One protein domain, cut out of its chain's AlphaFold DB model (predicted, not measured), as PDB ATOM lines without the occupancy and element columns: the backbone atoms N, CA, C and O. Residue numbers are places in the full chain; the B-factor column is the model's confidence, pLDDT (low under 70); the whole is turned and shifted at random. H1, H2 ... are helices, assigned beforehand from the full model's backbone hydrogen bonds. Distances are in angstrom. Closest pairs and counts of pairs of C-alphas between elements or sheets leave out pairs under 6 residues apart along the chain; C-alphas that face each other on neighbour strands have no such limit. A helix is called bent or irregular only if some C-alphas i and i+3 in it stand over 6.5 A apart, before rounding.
ATOM      1  N   ALA A 124     147.149  42.736  66.076       83.19
ATOM      2  CA  ALA A 124     147.342  42.151  67.402       83.19
ATOM      3  C   ALA A 124     146.056  42.171  68.245       83.19
ATOM      4  O   ALA A 124     145.707  41.167  68.856       83.19
ATOM      5  N   THR A 125     145.322  43.287  68.258       82.69
ATOM      6  CA  THR A 125     144.056  43.360  69.000       82.69
ATOM      7  C   THR A 125     142.936  42.601  68.303       82.69
ATOM      8  O   THR A 125     142.099  42.015  68.977       82.69
ATOM      9  N   HIS A 126     142.931  42.576  66.969       84.94
ATOM     10  CA  HIS A 126     141.976  41.796  66.192       84.94
ATOM     11  C   HIS A 126     142.127  40.292  66.456       84.94
ATOM     12  O   HIS A 126     141.125  39.609  66.646       84.94
ATOM     13  N   ASP A 127     143.358  39.783  66.515       87.38
ATOM     14  CA  ASP A 127     143.633  38.372  66.795       87.38
ATOM     15  C   ASP A 127     143.176  37.987  68.210       87.38
ATOM     16  O   ASP A 127     142.576  36.928  68.394       87.38
ATOM     17  N   VAL A 128     143.380  38.869  69.196       88.31
ATOM     18  CA  VAL A 128     142.837  38.698  70.556       88.31
ATOM     19  C   VAL A 128     141.308  38.691  70.537       88.31
ATOM     20  O   VAL A 128     140.696  37.785  71.091       88.31
ATOM     21  N   ASP A 129     140.672  39.635  69.838       87.00
ATOM     22  CA  ASP A 129     139.211  39.697  69.748       87.00
ATOM     23  C   ASP A 129     138.622  38.439  69.083       87.00
ATOM     24  O   ASP A 129     137.605  37.916  69.534       87.00
ATOM     25  N   VAL A 130     139.276  37.911  68.043       90.94
ATOM     26  CA  VAL A 130     138.892  36.643  67.401       90.94
ATOM     27  C   VAL A 130     139.007  35.479  68.384       90.94
ATOM     28  O   VAL A 130     138.068  34.691  68.507       90.94
ATOM     29  N   LYS A 131     140.116  35.381  69.126       92.12
ATOM     30  CA  LYS A 131     140.296  34.342  70.151       92.12
ATOM     31  C   LYS A 131     139.242  34.443  71.250       92.12
ATOM     32  O   LYS A 131     138.665  33.426  71.624       92.12
ATOM     33  N   ASN A 132     138.918  35.655  71.689       91.81
ATOM     34  CA  ASN A 132     137.893  35.905  72.697       91.81
ATOM     35  C   ASN A 132     136.496  35.510  72.199       91.81
ATOM     36  O   ASN A 132     135.760  34.837  72.924       91.81
ATOM     37  N   ARG A 133     136.154  35.830  70.941       92.69
ATOM     38  CA  ARG A 133     134.902  35.377  70.311       92.69
ATOM     39  C   ARG A 133     134.826  33.857  70.212       92.69
ATOM     40  O   ARG A 133     133.811  33.259  70.570       92.69
ATOM     41  N   ARG A 134     135.903  33.207  69.768       94.06
ATOM     42  CA  ARG A 134     135.984  31.740  69.694       94.06
ATOM     43  C   ARG A 134     135.895  31.097  71.071       94.06
ATOM     44  O   ARG A 134     135.218  30.087  71.218       94.06
ATOM     45  N   TYR A 135     136.495  31.693  72.092       93.88
ATOM     46  CA  TYR A 135     136.397  31.214  73.467       93.88
ATOM     47  C   TYR A 135     134.970  31.312  74.027       93.88
ATOM     48  O   TYR A 135     134.480  30.371  74.655       93.88
ATOM     49  N   ASP A 136     134.258  32.406  73.760       93.94
ATOM     50  CA  ASP A 136     132.849  32.527  74.146       93.94
ATOM     51  C   ASP A 136     131.962  31.522  73.388       93.94
ATOM     52  O   ASP A 136     131.080  30.881  73.968       93.94
ATOM     53  N   ALA A 137     132.244  31.301  72.102       93.88
ATOM     54  CA  ALA A 137     131.575  30.269  71.319       93.88
ATOM     55  C   ALA A 137     131.849  28.856  71.859       93.88
ATOM     56  O   ALA A 137     130.902  28.087  72.023       93.88
ATOM     57  N   LEU A 138     133.098  28.538  72.212       93.75
ATOM     58  CA  LEU A 138     133.494  27.289  72.871       93.75
ATOM     59  C   LEU A 138     132.674  27.068  74.148       93.75
ATOM     60  O   LEU A 138     132.038  26.026  74.302       93.75
ATOM     61  N   LYS A 139     132.610  28.074  75.030       93.44
ATOM     62  CA  LYS A 139     131.807  28.017  76.262       93.44
ATOM     63  C   LYS A 139     130.338  27.737  75.981       93.44
ATOM     64  O   LYS A 139     129.753  26.851  76.603       93.44
ATOM     65  N   LYS A 140     129.742  28.467  75.035       92.75
ATOM     66  CA  LYS A 140     128.343  28.276  74.629       92.75
ATOM     67  C   LYS A 140     128.116  26.878  74.050       92.75
ATOM     68  O   LYS A 140     127.110  26.252  74.364       92.75
ATOM     69  N   MET A 141     129.040  26.358  73.246       92.88
ATOM     70  CA  MET A 141     128.945  25.018  72.660       92.88
ATOM     71  C   MET A 141     129.032  23.913  73.714       92.88
ATOM     72  O   MET A 141     128.254  22.962  73.644       92.88
ATOM     73  N   ILE A 142     129.916  24.054  74.703       92.88
ATOM     74  CA  ILE A 142     130.014  23.122  75.834       92.88
ATOM     75  C   ILE A 142     128.745  23.194  76.689       92.88
ATOM     76  O   ILE A 142     128.144  22.163  76.983       92.88
ATOM     77  N   ALA A 143     128.282  24.401  77.029       93.69
ATOM     78  CA  ALA A 143     127.071  24.597  77.827       93.69
ATOM     79  C   ALA A 143     125.811  24.044  77.139       93.69
ATOM     80  O   ALA A 143     124.935  23.485  77.797       93.69
ATOM     81  N   ASN A 144     125.736  24.162  75.811       92.94
ATOM     82  CA  ASN A 144     124.644  23.621  75.006       92.94
ATOM     83  C   ASN A 144     124.774  22.108  74.740       92.94
ATOM     84  O   ASN A 144     123.868  21.530  74.142       92.94
ATOM     85  N   GLY A 145     125.874  21.465  75.156       89.94
ATOM     86  CA  GLY A 145     126.106  20.032  74.955       89.94
ATOM     87  C   GLY A 145     126.354  19.644  73.495       89.94
ATOM     88  O   GLY A 145     125.851  18.622  73.034       89.94
ATOM     89  N   SER A 146     127.083  20.471  72.739       90.69
ATOM     90  CA  SER A 146     127.429  20.182  71.342       90.69
ATOM     91  C   SER A 146     128.227  18.882  71.204       90.69
ATOM     92  O   SER A 146     129.192  18.658  71.935       90.69
ATOM     93  N   SER A 147     127.890  18.072  70.193       92.19
ATOM     94  CA  SER A 147     128.620  16.839  69.851       92.19
ATOM     95  C   SER A 147     130.088  17.093  69.491       92.19
ATOM     96  O   SER A 147     130.924  16.217  69.676       92.19
ATOM     97  N   TYR A 304     134.724  28.772  60.897       93.06
ATOM     98  CA  TYR A 304     134.964  29.906  61.798       93.06
ATOM     99  C   TYR A 304     134.354  31.229  61.327       93.06
ATOM    100  O   TYR A 304     134.178  32.137  62.141       93.06
ATOM    101  N   SER A 305     133.963  31.350  60.055       90.00
ATOM    102  CA  SER A 305     133.416  32.595  59.494       90.00
ATOM    103  C   SER A 305     132.191  33.094  60.268       90.00
ATOM    104  O   SER A 305     131.994  34.303  60.413       90.00
ATOM    105  N   GLN A 306     131.389  32.162  60.797       87.94
ATOM    106  CA  GLN A 306     130.176  32.459  61.566       87.94
ATOM    107  C   GLN A 306     130.464  33.025  62.961       87.94
ATOM    108  O   GLN A 306     129.631  33.747  63.505       87.94
ATOM    109  N   ILE A 307     131.618  32.698  63.549       90.38
ATOM    110  CA  ILE A 307     132.004  33.146  64.893       90.38
ATOM    111  C   ILE A 307     132.867  34.401  64.790       90.38
ATOM    112  O   ILE A 307     132.583  35.406  65.437       90.38
ATOM    113  N   ASP A 308     133.884  34.374  63.928       90.00
ATOM    114  CA  ASP A 308     134.917  35.408  63.859       90.00
ATOM    115  C   ASP A 308     134.363  36.776  63.456       90.00
ATOM    116  O   ASP A 308     134.911  37.800  63.865       90.00
ATOM    117  N   SER A 309     133.273  36.794  62.683       83.69
ATOM    118  CA  SER A 309     132.606  38.021  62.230       83.69
ATOM    119  C   SER A 309     131.408  38.426  63.094       83.69
ATOM    120  O   SER A 309     130.828  39.487  62.858       83.69
ATOM    121  N   ASN A 310     130.994  37.595  64.057       86.19
ATOM    122  CA  ASN A 310     129.761  37.822  64.798       86.19
ATOM    123  C   ASN A 310     130.021  38.584  66.115       86.19
ATOM    124  O   ASN A 310     130.660  38.041  67.018       86.19
ATOM    125  N   PRO A 311     129.497  39.817  66.264       82.50
ATOM    126  CA  PRO A 311     129.673  40.614  67.476       82.50
ATOM    127  C   PRO A 311     128.944  40.047  68.707       82.50
ATOM    128  O   PRO A 311     129.256  40.449  69.820       82.50
ATOM    129  N   ASP A 312     128.006  39.106  68.555       84.44
ATOM    130  CA  ASP A 312     127.278  38.500  69.686       84.44
ATOM    131  C   ASP A 312     128.169  37.616  70.582       84.44
ATOM    132  O   ASP A 312     127.758  37.206  71.675       84.44
ATOM    133  N   TYR A 313     129.374  37.288  70.111       86.62
ATOM    134  CA  TYR A 313     130.398  36.575  70.875       86.62
ATOM    135  C   TYR A 313     131.439  37.513  71.503       86.62
ATOM    136  O   TYR A 313     132.342  37.035  72.188       86.62
ATOM    137  N   ASP A 314     131.338  38.834  71.303       84.00
ATOM    138  CA  ASP A 314     132.206  39.804  71.978       84.00
ATOM    139  C   ASP A 314     131.822  39.871  73.471       84.00
ATOM    140  O   ASP A 314     130.993  40.678  73.900       84.00
ATOM    141  N   CYS A 315     132.405  38.986  74.282       80.81
ATOM    142  CA  CYS A 315     132.163  38.936  75.720       80.81
ATOM    143  C   CYS A 315     132.862  40.112  76.423       80.81
ATOM    144  O   CYS A 315     134.092  40.167  76.495       80.81
ATOM    145  N   ILE A 316     132.073  41.055  76.953       80.25
ATOM    146  CA  ILE A 316     132.591  42.246  77.646       80.25
ATOM    147  C   ILE A 316     133.414  41.843  78.875       80.25
ATOM    148  O   ILE A 316     134.496  42.387  79.054       80.25
ATOM    149  N   ASP A 317     132.950  40.855  79.643       83.88
ATOM    150  CA  ASP A 317     133.611  40.396  80.872       83.88
ATOM    151  C   ASP A 317     135.009  39.818  80.610       83.88
ATOM    152  O   ASP A 317     135.917  39.974  81.422       83.88
ATOM    153  N   VAL A 318     135.193  39.119  79.483       84.06
ATOM    154  CA  VAL A 318     136.514  38.593  79.089       84.06
ATOM    155  C   VAL A 318     137.433  39.752  78.736       84.06
ATOM    156  O   VAL A 318     138.556  39.820  79.217       84.06
ATOM    157  N   ARG A 319     136.926  40.713  77.962       81.94
ATOM    158  CA  ARG A 319     137.702  41.892  77.586       81.94
ATOM    159  C   ARG A 319     138.101  42.741  78.794       81.94
ATOM    160  O   ARG A 319     139.200  43.274  78.794       81.94
ATOM    161  N   GLU A 320     137.220  42.897  79.778       86.25
ATOM    162  CA  GLU A 320     137.526  43.642  81.004       86.25
ATOM    163  C   GLU A 320     138.686  42.988  81.757       86.25
ATOM    164  O   GLU A 320     139.646  43.673  82.085       86.25
ATOM    165  N   LYS A 321     138.671  41.660  81.904       87.19
ATOM    166  CA  LYS A 321     139.783  40.921  82.518       87.19
ATOM    167  C   LYS A 321     141.089  41.063  81.750       87.19
ATOM    168  O   LYS A 321     142.109  41.327  82.365       87.19
ATOM    169  N   ASP A 322     141.063  40.948  80.423       85.12
ATOM    170  CA  ASP A 322     142.273  41.134  79.612       85.12
ATOM    171  C   ASP A 322     142.838  42.559  79.766       85.12
ATOM    172  O   ASP A 322     144.051  42.778  79.753       85.12
ATOM    173  N   GLU A 323     141.956  43.557  79.878       85.50
ATOM    174  CA  GLU A 323     142.330  44.957  80.088       85.50
ATOM    175  C   GLU A 323     142.872  45.193  81.511       85.50
ATOM    176  O   GLU A 323     143.847  45.934  81.660       85.50
ATOM    177  N   GLU A 324     142.308  44.532  82.527       88.44
ATOM    178  CA  GLU A 324     142.816  44.506  83.904       88.44
ATOM    179  C   GLU A 324     144.191  43.829  83.988       88.44
ATOM    180  O   GLU A 324     145.133  44.430  84.498       88.44
ATOM    181  N   GLU A 325     144.354  42.620  83.444       87.94
ATOM    182  CA  GLU A 325     145.631  41.890  83.424       87.94
ATOM    183  C   GLU A 325     146.721  42.707  82.729       87.94
ATOM    184  O   GLU A 325     147.820  42.867  83.255       87.94
ATOM    185  N   LYS A 326     146.391  43.341  81.598       87.25
ATOM    186  CA  LYS A 326     147.312  44.245  80.905       87.25
ATOM    187  C   LYS A 326     147.703  45.462  81.748       87.25
ATOM    188  O   LYS A 326     148.814  45.968  81.590       87.25
ATOM    189  N   TYR A 327     146.797  45.973  82.579       86.38
ATOM    190  CA  TYR A 327     147.104  47.053  83.513       86.38
ATOM    191  C   TYR A 327     148.084  46.575  84.595       86.38
ATOM    192  O   TYR A 327     149.086  47.248  84.824       86.38
ATOM    193  N   PHE A 328     147.856  45.392  85.177       87.44
ATOM    194  CA  PHE A 328     148.748  44.803  86.183       87.44
ATOM    195  C   PHE A 328     150.133  44.452  85.625       87.44
ATOM    196  O   PHE A 328     151.134  44.731  86.275       87.44
ATOM    197  N   ASP A 329     150.218  43.913  84.409       85.56
ATOM    198  CA  ASP A 329     151.501  43.591  83.768       85.56
ATOM    199  C   ASP A 329     152.314  44.844  83.405       85.56
ATOM    200  O   ASP A 329     153.545  44.802  83.321       85.56
ATOM    201  N   ALA A 330     151.633  45.967  83.149       83.56
ATOM    202  CA  ALA A 330     152.274  47.252  82.880       83.56
ATOM    203  C   ALA A 330     152.758  47.952  84.161       83.56
ATOM    204  O   ALA A 330     153.649  48.803  84.085       83.56
TER     205      ALA A 330
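This is residues 124 to 147 and 304 to 330 of the 421 residues of the protein "coiled-coil domain-containing protein 97" of Thrips palmi (UniProt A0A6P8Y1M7). One long helix, H1, makes the spine of this small domain; the short helix H2 packs on the middle of H1, and H3 sets out from near that middle and slants away like a branch. The last part of H3, residues 323 to 330, sticks out free, and the whole is elongated, with spans of 40 by 21 by 15 A. The printed part has 51 residues with three named helices, in the order H1, H2, H3, and no named strand; the class is all helix. It is only just loose, close to compact, with a radius of gyration of the C-alphas of 12.2 A.

Begin with H1, residues 124 to 143, and look along it for what comes near. H2, residues 305 to 308, touches H1, which meets it with residues 130 to 137 alone; the closest C-alphas of the two are those of Val 130 and Asp 308, 5.5 A apart. Next look at H3, residues 316 to 330, which is close to H1 but not clearly touching it, with 2 pairs of C-alphas within 8 A. Their closest C-alphas are those of Asn 132 and Val 318, 7.1 A apart. H1 and H3 run opposite ways at a steep tilt of 47 degrees, and their centres are 15.3 A apart. H2 and H3 are apart. In H1 and H3 every pair of O i and N i+4 is within hydrogen-bond range; H2 is too short for such a pair, and its 1 pair of O i and N i+3 is not within range.

Find C-alpha 124 at (147.342, 42.151, 67.402); from there H1 runs 28.8 A through 20 residues to C-alpha 143 at (127.071, 24.597, 77.827). Past the cut, look for H2, four residues from Ser 305 to Asp 308. H3 begins at Ile 316 and runs 21.0 A through 15 residues to C-alpha 330 at (152.274, 47.252, 82.880). No helix is bent or irregular.

The two C-alphas farthest apart are those of Ser 147 and Ala 330, 40.7 A. Without residues 323 to 330, which stand free, the body of 43 residues spans 31 by 23 by 14 A, with a radius of gyration of 10.4 A. Residues 148 to 303 are not printed, and C-alphas 147 and 304 on the two sides of this cut are 16.6 A apart. The link from H1 to H2 goes across the cut; the link from H2 to H3, with 7 residues between them, is short. The mean pLDDT of the printed part is 88.3, and no printed residue is under 70.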